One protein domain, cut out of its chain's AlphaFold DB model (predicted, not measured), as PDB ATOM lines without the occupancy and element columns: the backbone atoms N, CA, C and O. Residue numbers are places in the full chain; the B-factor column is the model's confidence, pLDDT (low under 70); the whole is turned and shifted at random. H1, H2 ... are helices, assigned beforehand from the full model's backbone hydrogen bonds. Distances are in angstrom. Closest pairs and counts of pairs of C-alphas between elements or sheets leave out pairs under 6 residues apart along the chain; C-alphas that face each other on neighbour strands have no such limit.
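Overview. This is residues 135 to 215 of the 358 residues of an uncharacterized protein of Hyalangium minutum (UniProt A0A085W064). The longest helix, H5, crosses H2 steeply, while H1 and H4 lie side by side, running opposite ways, in one small helical body. A loop sticks out at residues 196 to 202, at one end of the long axis, and leads back to H6, which is near H1 but touches no helix. The printed part has 81 residues with six named helices, H1 to H6 in order, and no named strand: all helix. It is compact, with a radius of gyration of the C-alphas of 13.2 A, and its elongated outline spans 40 by 24 by 19 A.

Arrangement. Begin at H5, residues 178 to 192; its residues 185 to 189 alone touch H2, residues 147 to 157, at a steep tilt of 64 degrees, the closest C-alphas, of Ala 153 and Leu 189, being 6.8 A apart. H2 only just touches H4, residues 167 to 172, with 3 pairs of C-alphas within 8 A, the closest Lys 155 and Val 167 at 6.9 A. H1, residues 135 to 142, touches H4 at a shallow tilt of 26 degrees, closest at the C-alphas of Arg 135 and Glu 172, 5.4 A. H1 touches H2 only at the corner. H3, residues 159 to 162, is close to H4 but not clearly touching. H6, residues 204 to 213, is apart from H5. Every O i to N i+4 pair is within hydrogen-bond range in H1, H2, H4 and H6; H5 has 6 of 11, and H3 is too short for one.

Along the chain. Find C-alpha 178 at (10.241, 32.316, 17.129); H5 runs 22.6 A to C-alpha 192. H2 spans 15.3 A and H6 14.1 A, ending at (9.496, 18.238, 28.171).

Size, cuts and confidence. The printed part has no cut. The H5 to H6 link is long; the others are tight. The model's confidence is low, with pLDDT under 70, at 23 residues, among them residues 190 to 204.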
ATOM      1  N   ARG A 135      16.732  29.318  26.393       89.25
ATOM      2  CA  ARG A 135      17.559  28.883  27.531       89.25
ATOM      3  C   ARG A 135      17.114  27.530  28.096       89.25
ATOM      4  O   ARG A 135      17.969  26.705  28.409       89.25
ATOM      5  N   GLN A 136      15.806  27.292  28.227       85.44
ATOM      6  CA  GLN A 136      15.288  25.987  28.661       85.44
ATOM      7  C   GLN A 136      15.640  24.902  27.641       85.44
ATOM      8  O   GLN A 136      16.123  23.851  28.047       85.44
ATOM      9  N   LEU A 137      15.473  25.169  26.338       88.25
ATOM     10  CA  LEU A 137      15.851  24.223  25.283       88.25
ATOM     11  C   LEU A 137      17.360  23.922  25.300       88.25
ATOM     12  O   LEU A 137      17.751  22.759  25.213       88.25
ATOM     13  N   PHE A 138      18.195  24.954  25.463       90.44
ATOM     14  CA  PHE A 138      19.651  24.823  25.516       90.44
ATOM     15  C   PHE A 138      20.121  23.935  26.675       90.44
ATOM     16  O   PHE A 138      20.798  22.935  26.445       90.44
ATOM     17  N   GLU A 139      19.749  24.254  27.921       86.38
ATOM     18  CA  GLU A 139      20.194  23.444  29.066       86.38
ATOM     19  C   GLU A 139      19.555  22.032  29.041       86.38
ATOM     20  O   GLU A 139      20.169  21.076  29.515       86.38
ATOM     21  N   PHE A 140      18.373  21.864  28.424       85.19
ATOM     22  CA  PHE A 140      17.711  20.565  28.241       85.19
ATOM     23  C   PHE A 140      18.466  19.613  27.302       85.19
ATOM     24  O   PHE A 140      18.654  18.452  27.675       85.19
ATOM     25  N   TYR A 141      18.898  20.057  26.110       82.88
ATOM     26  CA  TYR A 141      19.660  19.184  25.198       82.88
ATOM     27  C   TYR A 141      21.099  18.987  25.697       82.88
ATOM     28  O   TYR A 141      21.663  17.898  25.587       82.88
ATOM     29  N   ARG A 142      21.678  20.023  26.318       85.75
ATOM     30  CA  ARG A 142      23.021  19.984  26.908       85.75
ATOM     31  C   ARG A 142      23.133  19.006  28.082       85.75
ATOM     32  O   ARG A 142      24.210  18.476  28.326       85.75
ATOM     33  N   GLY A 143      22.032  18.732  28.781       79.06
ATOM     34  CA  GLY A 143      21.965  17.709  29.828       79.06
ATOM     35  C   GLY A 143      21.956  16.255  29.327       79.06
ATOM     36  O   GLY A 143      21.816  15.355  30.152       79.06
ATOM     37  N   ARG A 144      22.051  15.996  28.011       81.38
ATOM     38  CA  ARG A 144      21.876  14.653  27.420       81.38
ATOM     39  C   ARG A 144      23.185  13.969  27.045       81.38
ATOM     40  O   ARG A 144      24.177  14.607  26.706       81.38
ATOM     41  N   LYS A 145      23.137  12.632  26.993       78.62
ATOM     42  CA  LYS A 145      24.267  11.719  26.710       78.62
ATOM     43  C   LYS A 145      25.016  11.979  25.388       78.62
ATOM     44  O   LYS A 145      26.113  11.462  25.216       78.62
ATOM     45  N   ARG A 146      24.438  12.749  24.455       79.56
ATOM     46  CA  ARG A 146      25.022  13.108  23.145       79.56
ATOM     47  C   ARG A 146      24.999  14.624  22.866       79.56
ATOM     48  O   ARG A 146      24.823  15.017  21.717       79.56
ATOM     49  N   ALA A 147      25.116  15.472  23.894       84.56
ATOM     50  CA  ALA A 147      24.989  16.937  23.793       84.56
ATOM     51  C   ALA A 147      25.747  17.576  22.605       84.56
ATOM     52  O   ALA A 147      25.192  18.440  21.930       84.56
ATOM     53  N   ASP A 148      26.961  17.112  22.301       85.94
ATOM     54  CA  ASP A 148      27.761  17.633  21.183       85.94
ATOM     55  C   ASP A 148      27.135  17.310  19.814       85.94
ATOM     56  O   ASP A 148      27.072  18.167  18.937       85.94
ATOM     57  N   ALA A 149      26.594  16.098  19.636       84.56
ATOM     58  CA  ALA A 149      25.913  15.702  18.399       84.56
ATOM     59  C   ALA A 149      24.600  16.476  18.194       84.56
ATOM     60  O   ALA A 149      24.253  16.806  17.062       84.56
ATOM     61  N   TRP A 150      23.906  16.816  19.285       84.62
ATOM     62  CA  TRP A 150      22.765  17.733  19.254       84.62
ATOM     63  C   TRP A 150      23.171  19.152  18.863       84.62
ATOM     64  O   TRP A 150      22.464  19.794  18.089       84.62
ATOM     65  N   GLU A 151      24.307  19.645  19.362       89.50
ATOM     66  CA  GLU A 151      24.799  20.969  18.991       89.50
ATOM     67  C   GLU A 151      25.235  21.023  17.518       89.50
ATOM     68  O   GLU A 151      24.923  21.999  16.842       89.50
ATOM     69  N   GLU A 152      25.866  19.974  16.980       89.25
ATOM     70  CA  GLU A 152      26.180  19.881  15.546       89.25
ATOM     71  C   GLU A 152      24.928  19.718  14.667       89.25
ATOM     72  O   GLU A 152      24.841  20.341  13.608       89.25
ATOM     73  N   ALA A 153      23.913  18.966  15.109       87.62
ATOM     74  CA  ALA A 153      22.627  18.892  14.411       87.62
ATOM     75  C   ALA A 153      21.928  20.266  14.365       87.62
ATOM     76  O   ALA A 153      21.466  20.687  13.305       87.62
ATOM     77  N   LEU A 154      21.933  21.007  15.480       88.81
ATOM     78  CA  LEU A 154      21.440  22.387  15.557       88.81
ATOM     79  C   LEU A 154      22.269  23.360  14.702       88.81
ATOM     80  O   LEU A 154      21.692  24.224  14.044       88.81
ATOM     81  N   LYS A 155      23.601  23.217  14.664       91.81
ATOM     82  CA  LYS A 155      24.483  24.010  13.784       91.81
ATOM     83  C   LYS A 155      24.199  23.761  12.310       91.81
ATOM     84  O   LYS A 155      24.230  24.712  11.540       91.81
ATOM     85  N   ARG A 156      23.924  22.510  11.926       89.94
ATOM     86  CA  ARG A 156      23.569  22.110  10.558       89.94
ATOM     87  C   ARG A 156      22.210  22.677  10.143       89.94
ATOM     88  O   ARG A 156      22.110  23.261   9.071       89.94
ATOM     89  N   GLU A 157      21.199  22.521  10.997       91.94
ATOM     90  CA  GLU A 157      19.819  22.950  10.732       91.94
ATOM     91  C   GLU A 157      19.668  24.480  10.686       91.94
ATOM     92  O   GLU A 157      19.033  25.012   9.780       91.94
ATOM     93  N   PHE A 158      20.291  25.197  11.628       92.81
ATOM     94  CA  PHE A 158      20.179  26.656  11.754       92.81
ATOM     95  C   PHE A 158      21.422  27.412  11.247       92.81
ATOM     96  O   PHE A 158      21.706  28.529  11.691       92.81
ATOM     97  N   ALA A 159      22.204  26.812  10.338       92.06
ATOM     98  CA  ALA A 159      23.426  27.423   9.803       92.06
ATOM     99  C   ALA A 159      23.207  28.842   9.220       92.06
ATOM    100  O   ALA A 159      24.022  29.724   9.522       92.06
ATOM    101  N   PRO A 160      22.135  29.121   8.442       90.94
ATOM    102  CA  PRO A 160      21.867  30.466   7.923       90.94
ATOM    103  C   PRO A 160      21.564  31.502   9.015       90.94
ATOM    104  O   PRO A 160      22.011  32.649   8.933       90.94
ATOM    105  N   GLU A 161      20.805  31.125  10.045       92.06
ATOM    106  CA  GLU A 161      20.303  32.042  11.070       92.06
ATOM    107  C   GLU A 161      21.268  32.214  12.253       92.06
ATOM    108  O   GLU A 161      21.189  33.215  12.974       92.06
ATOM    109  N   LEU A 162      22.205  31.281  12.454       90.88
ATOM    110  CA  LEU A 162      23.257  31.389  13.467       90.88
ATOM    111  C   LEU A 162      24.153  32.609  13.229       90.88
ATOM    112  O   LEU A 162      24.460  33.322  14.185       90.88
ATOM    113  N   GLN A 163      24.532  32.893  11.977       88.69
ATOM    114  CA  GLN A 163      25.373  34.047  11.603       88.69
ATOM    115  C   GLN A 163      26.689  34.136  12.410       88.69
ATOM    116  O   GLN A 163      27.123  35.211  12.817       88.69
ATOM    117  N   GLY A 164      27.311  32.986  12.699       87.25
ATOM    118  CA  GLY A 164      28.540  32.894  13.503       87.25
ATOM    119  C   GLY A 164      28.345  33.019  15.022       87.25
ATOM    120  O   GLY A 164      29.323  32.958  15.767       87.25
ATOM    121  N   ARG A 165      27.105  33.162  15.508       90.75
ATOM    122  CA  ARG A 165      26.775  33.088  16.942       90.75
ATOM    123  C   ARG A 165      26.841  31.638  17.433       90.75
ATOM    124  O   ARG A 165      26.659  30.703  16.658       90.75
ATOM    125  N   SER A 166      27.051  31.442  18.735       94.56
ATOM    126  CA  SER A 166      26.901  30.118  19.353       94.56
ATOM    127  C   SER A 166      25.429  29.696  19.399       94.56
ATOM    128  O   SER A 166      24.541  30.547  19.483       94.56
ATOM    129  N   VAL A 167      25.165  28.384  19.421       93.38
ATOM    130  CA  VAL A 167      23.797  27.838  19.525       93.38
ATOM    131  C   VAL A 167      23.082  28.372  20.771       93.38
ATOM    132  O   VAL A 167      21.921  28.763  20.687       93.38
ATOM    133  N   ARG A 168      23.798  28.521  21.897       94.94
ATOM    134  CA  ARG A 168      23.283  29.198  23.097       94.94
ATOM    135  C   ARG A 168      22.802  30.621  22.799       94.94
ATOM    136  O   ARG A 168      21.648  30.933  23.064       94.94
ATOM    137  N   ALA A 169      23.668  31.477  22.253       93.81
ATOM    138  CA  ALA A 169      23.350  32.886  22.008       93.81
ATOM    139  C   ALA A 169      22.273  33.069  20.924       93.81
ATOM    140  O   ALA A 169      21.512  34.033  20.960       93.81
ATOM    141  N   PHE A 170      22.185  32.134  19.976       95.56
ATOM    142  CA  PHE A 170      21.086  32.044  19.023       95.56
ATOM    143  C   PHE A 170      19.761  31.753  19.732       95.56
ATOM    144  O   PHE A 170      18.847  32.572  19.643       95.56
ATOM    145  N   LEU A 171      19.675  30.654  20.489       93.81
ATOM    146  CA  LEU A 171      18.463  30.260  21.211       93.81
ATOM    147  C   LEU A 171      18.035  31.323  22.238       93.81
ATOM    148  O   LEU A 171      16.876  31.723  22.258       93.81
ATOM    149  N   GLU A 172      18.961  31.842  23.046       93.94
ATOM    150  CA  GLU A 172      18.684  32.896  24.036       93.94
ATOM    151  C   GLU A 172      18.284  34.246  23.398       93.94
ATOM    152  O   GLU A 172      17.737  35.096  24.095       93.94
ATOM    153  N   SER A 173      18.482  34.436  22.083       93.06
ATOM    154  CA  SER A 173      18.006  35.617  21.338       93.06
ATOM    155  C   SER A 173      16.600  35.482  20.735       93.06
ATOM    156  O   SER A 173      16.097  36.450  20.166       93.06
ATOM    157  N   ARG A 174      15.963  34.304  20.815       90.56
ATOM    158  CA  ARG A 174      14.654  34.047  20.191       90.56
ATOM    159  C   ARG A 174      13.481  34.440  21.090       90.56
ATOM    160  O   ARG A 174      13.489  34.187  22.294       90.56
ATOM    161  N   SER A 175      12.439  35.017  20.484       85.00
ATOM    162  CA  SER A 175      11.157  35.238  21.162       85.00
ATOM    163  C   SER A 175      10.433  33.908  21.428       85.00
ATOM    164  O   SER A 175      10.733  32.889  20.810       85.00
ATOM    165  N   LEU A 176       9.433  33.902  22.315       71.94
ATOM    166  CA  LEU A 176       8.603  32.708  22.556       71.94
ATOM    167  C   LEU A 176       7.752  32.290  21.336       71.94
ATOM    168  O   LEU A 176       7.247  31.165  21.307       71.94
ATOM    169  N   ASP A 177       7.610  33.170  20.341       71.69
ATOM    170  CA  ASP A 177       6.934  32.883  19.074       71.69
ATOM    171  C   ASP A 177       7.920  32.305  18.042       71.69
ATOM    172  O   ASP A 177       7.641  31.249  17.476       71.69
ATOM    173  N   ASP A 178       9.118  32.892  17.898       84.00
ATOM    174  CA  ASP A 178      10.241  32.316  17.129       84.00
ATOM    175  C   ASP A 178      10.545  30.875  17.579       84.00
ATOM    176  O   ASP A 178      10.809  29.989  16.765       84.00
ATOM    177  N   MET A 179      10.498  30.632  18.895       86.19
ATOM    178  CA  MET A 179      10.771  29.320  19.477       86.19
ATOM    179  C   MET A 179       9.802  28.229  18.999       86.19
ATOM    180  O   MET A 179      10.187  27.064  19.026       86.19
ATOM    181  N   GLN A 180       8.595  28.556  18.512       79.94
ATOM    182  CA  GLN A 180       7.701  27.539  17.936       79.94
ATOM    183  C   GLN A 180       8.310  26.913  16.675       79.94
ATOM    184  O   GLN A 180       8.312  25.691  16.543       79.94
ATOM    185  N   GLU A 181       8.870  27.732  15.778       83.31
ATOM    186  CA  GLU A 181       9.528  27.258  14.555       83.31
ATOM    187  C   GLU A 181      10.806  26.481  14.895       83.31
ATOM    188  O   GLU A 181      11.026  25.383  14.381       83.31
ATOM    189  N   VAL A 182      11.607  27.005  15.833       88.00
ATOM    190  CA  VAL A 182      12.828  26.339  16.308       88.00
ATOM    191  C   VAL A 182      12.517  24.948  16.860       88.00
ATOM    192  O   VAL A 182      13.211  23.997  16.523       88.00
ATOM    193  N   ILE A 183      11.461  24.798  17.668       82.69
ATOM    194  CA  ILE A 183      11.076  23.498  18.238       82.69
ATOM    195  C   ILE A 183      10.499  22.568  17.163       82.69
ATOM    196  O   ILE A 183      10.831  21.384  17.151       82.69
ATOM    197  N   GLN A 184       9.696  23.081  16.223       80.56
ATOM    198  CA  GLN A 184       9.172  22.285  15.103       80.56
ATOM    199  C   GLN A 184      10.283  21.735  14.195       80.56
ATOM    200  O   GLN A 184      10.164  20.605  13.730       80.56
ATOM    201  N   ARG A 185      11.372  22.487  13.989       85.44
ATOM    202  CA  ARG A 185      12.559  22.045  13.233       85.44
ATOM    203  C   ARG A 185      13.522  21.194  14.072       85.44
ATOM    204  O   ARG A 185      14.169  20.301  13.540       85.44
ATOM    205  N   PHE A 186      13.573  21.398  15.390       83.56
ATOM    206  CA  PHE A 186      14.388  20.602  16.316       83.56
ATOM    207  C   PHE A 186      13.824  19.199  16.584       83.56
ATOM    208  O   PHE A 186      14.593  18.248  16.709       83.56
ATOM    209  N   MET A 187      12.499  19.042  16.667       76.12
ATOM    210  CA  MET A 187      11.872  17.756  17.001       76.12
ATOM    211  C   MET A 187      12.232  16.614  16.026       76.12
ATOM    212  O   MET A 187      12.594  15.546  16.520       76.12
ATOM    213  N   PRO A 188      12.238  16.790  14.688       74.31
ATOM    214  CA  PRO A 188      12.716  15.765  13.752       74.31
ATOM    215  C   PRO A 188      14.175  15.336  13.970       74.31
ATOM    216  O   PRO A 188      14.479  14.152  13.847       74.31
ATOM    217  N   LEU A 189      15.063  16.253  14.384       74.06
ATOM    218  CA  LEU A 189      16.477  15.938  14.654       74.06
ATOM    219  C   LEU A 189      16.649  14.900  15.779       74.06
ATOM    220  O   LEU A 189      17.698  14.268  15.868       74.06
ATOM    221  N   SER A 190      15.623  14.683  16.613       64.56
ATOM    222  CA  SER A 190      15.621  13.621  17.630       64.56
ATOM    223  C   SER A 190      15.640  12.200  17.077       64.56
ATOM    224  O   SER A 190      16.054  11.289  17.789       64.56
ATOM    225  N   VAL A 191      15.239  12.018  15.818       59.53
ATOM    226  CA  VAL A 191      15.288  10.730  15.116       59.53
ATOM    227  C   VAL A 191      16.646  10.552  14.421       59.53
ATOM    228  O   VAL A 191      17.223   9.469  14.473       59.53
ATOM    229  N   ASP A 192      17.193  11.631  13.848       57.31
ATOM    230  CA  ASP A 192      18.495  11.663  13.156       57.31
ATOM    231  C   ASP A 192      19.706  11.439  14.086       57.31
ATOM    232  O   ASP A 192      20.751  10.954  13.647       57.31
ATOM    233  N   VAL A 193      19.618  11.813  15.369       59.50
ATOM    234  CA  VAL A 193      20.693  11.587  16.358       59.50
ATOM    235  C   VAL A 193      20.602  10.144  16.876       59.50
ATOM    236  O   VAL A 193      20.287   9.904  18.039       59.50
ATOM    237  N   GLU A 194      20.895   9.187  15.986       54.97
ATOM    238  CA  GLU A 194      20.615   7.743  16.111       54.97
ATOM    239  C   GLU A 194      20.758   7.142  17.533       54.97
ATOM    240  O   GLU A 194      21.762   7.393  18.221       54.97
ATOM    241  N   PRO A 195      19.851   6.243  17.965       50.09
ATOM    242  CA  PRO A 195      20.183   5.294  19.022       50.09
ATOM    243  C   PRO A 195      21.330   4.396  18.528       50.09
ATOM    244  O   PRO A 195      21.280   3.851  17.428       50.09
ATOM    245  N   VAL A 196      22.399   4.273  19.317       43.56
ATOM    246  CA  VAL A 196      23.637   3.631  18.854       43.56
ATOM    247  C   VAL A 196      23.454   2.119  18.702       43.56
ATOM    248  O   VAL A 196      23.458   1.403  19.696       43.56
ATOM    249  N   GLY A 197      23.419   1.649  17.454       42.50
ATOM    250  CA  GLY A 197      23.717   0.267  17.066       42.50
ATOM    251  C   GLY A 197      22.571  -0.746  17.168       42.50
ATOM    252  O   GLY A 197      21.737  -0.716  18.073       42.50
ATOM    253  N   GLU A 198      22.585  -1.712  16.245       43.69
ATOM    254  CA  GLU A 198      21.730  -2.902  16.299       43.69
ATOM    255  C   GLU A 198      21.992  -3.682  17.601       43.69
ATOM    256  O   GLU A 198      23.064  -4.260  17.785       43.69
ATOM    257  N   GLY A 199      21.009  -3.707  18.506       50.25
ATOM    258  CA  GLY A 199      21.052  -4.501  19.741       50.25
ATOM    259  C   GLY A 199      21.070  -3.719  21.057       50.25
ATOM    260  O   GLY A 199      21.027  -4.352  22.110       50.25
ATOM    261  N   HIS A 200      21.085  -2.382  21.043       49.47
ATOM    262  CA  HIS A 200      20.874  -1.593  22.262       49.47
ATOM    263  C   HIS A 200      19.382  -1.321  22.519       49.47
ATOM    264  O   HIS A 200      18.657  -0.871  21.633       49.47
ATOM    265  N   GLU A 201      18.924  -1.579  23.748       52.47
ATOM    266  CA  GLU A 201      17.571  -1.215  24.186       52.47
ATOM    267  C   GLU A 201      17.372   0.308  24.138       52.47
ATOM    268  O   GLU A 201      18.255   1.081  24.519       52.47
ATOM    269  N   VAL A 202      16.184   0.741  23.703       57.03
ATOM    270  CA  VAL A 202      15.791   2.153  23.760       57.03
ATOM    271  C   VAL A 202      15.726   2.584  25.222       57.03
ATOM    272  O   VAL A 202      15.002   1.993  26.023       57.03
ATOM    273  N   ASP A 203      16.467   3.637  25.566       64.31
ATOM    274  CA  ASP A 203      16.468   4.222  26.905       64.31
ATOM    275  C   ASP A 203      15.112   4.888  27.193       64.31
ATOM    276  O   ASP A 203      14.866   6.051  26.863       64.31
ATOM    277  N   THR A 204      14.204   4.106  27.778       58.75
ATOM    278  CA  THR A 204      12.816   4.517  28.020       58.75
ATOM    279  C   THR A 204      12.702   5.702  28.979       58.75
ATOM    280  O   THR A 204      11.758   6.479  28.857       58.75
ATOM    281  N   ASP A 205      13.669   5.900  29.877       70.88
ATOM    282  CA  ASP A 205      13.742   7.060  30.770       70.88
ATOM    283  C   ASP A 205      14.110   8.332  29.985       70.88
ATOM    284  O   ASP A 205      13.460   9.369  30.138       70.88
ATOM    285  N   GLU A 206      15.062   8.256  29.049       67.50
ATOM    286  CA  GLU A 206      15.336   9.359  28.117       67.50
ATOM    287  C   GLU A 206      14.120   9.687  27.230       67.50
ATOM    288  O   GLU A 206      13.762  10.865  27.119       67.50
ATOM    289  N   THR A 207      13.428   8.684  26.671       62.53
ATOM    290  CA  THR A 207      12.201   8.890  25.871       62.53
ATOM    291  C   THR A 207      11.063   9.506  26.694       62.53
ATOM    292  O   THR A 207      10.401  10.438  26.235       62.53
ATOM    293  N   VAL A 208      10.845   9.051  27.932       63.53
ATOM    294  CA  VAL A 208       9.837   9.629  28.837       63.53
ATOM    295  C   VAL A 208      10.193  11.074  29.193       63.53
ATOM    296  O   VAL A 208       9.341  11.955  29.086       63.53
ATOM    297  N   LYS A 209      11.455  11.366  29.526       70.25
ATOM    298  CA  LYS A 209      11.931  12.740  29.773       70.25
ATOM    299  C   LYS A 209      11.817  13.645  28.544       70.25
ATOM    300  O   LYS A 209      11.688  14.856  28.711       70.25
ATOM    301  N   TRP A 210      11.903  13.096  27.333       69.00
ATOM    302  CA  TRP A 210      11.682  13.838  26.092       69.00
ATOM    303  C   TRP A 210      10.207  14.215  25.934       69.00
ATOM    304  O   TRP A 210       9.873  15.398  25.841       69.00
ATOM    305  N   ASN A 211       9.321  13.222  26.019       63.97
ATOM    306  CA  ASN A 211       7.875  13.399  25.875       63.97
ATOM    307  C   ASN A 211       7.263  14.267  26.988       63.97
ATOM    308  O   ASN A 211       6.280  14.962  26.746       63.97
ATOM    309  N   LEU A 212       7.842  14.277  28.193       67.25
ATOM    310  CA  LEU A 212       7.433  15.169  29.287       67.25
ATOM    311  C   LEU A 212       7.874  16.627  29.081       67.25
ATOM    312  O   LEU A 212       7.171  17.536  29.513       67.25
ATOM    313  N   PHE A 213       9.015  16.875  28.432       73.94
ATOM    314  CA  PHE A 213       9.496  18.238  28.171       73.94
ATOM    315  C   PHE A 213       8.831  18.862  26.942       73.94
ATOM    316  O   PHE A 213       8.450  20.027  26.981       73.94
ATOM    317  N   PHE A 214       8.617  18.065  25.893       69.94
ATOM    318  CA  PHE A 214       7.781  18.420  24.743       69.94
ATOM    319  C   PHE A 214       6.324  17.967  24.917       69.94
ATOM    320  O   PHE A 214       5.607  17.764  23.939       69.94
ATOM    321  N   SER A 215       5.858  17.840  26.163       60.84
ATOM    322  CA  SER A 215       4.421  17.808  26.424       60.84
ATOM    323  C   SER A 215       3.835  19.170  26.035       60.84
ATOM    324  O   SER A 215       4.405  20.194  26.427       60.84
TER     325      SER A 215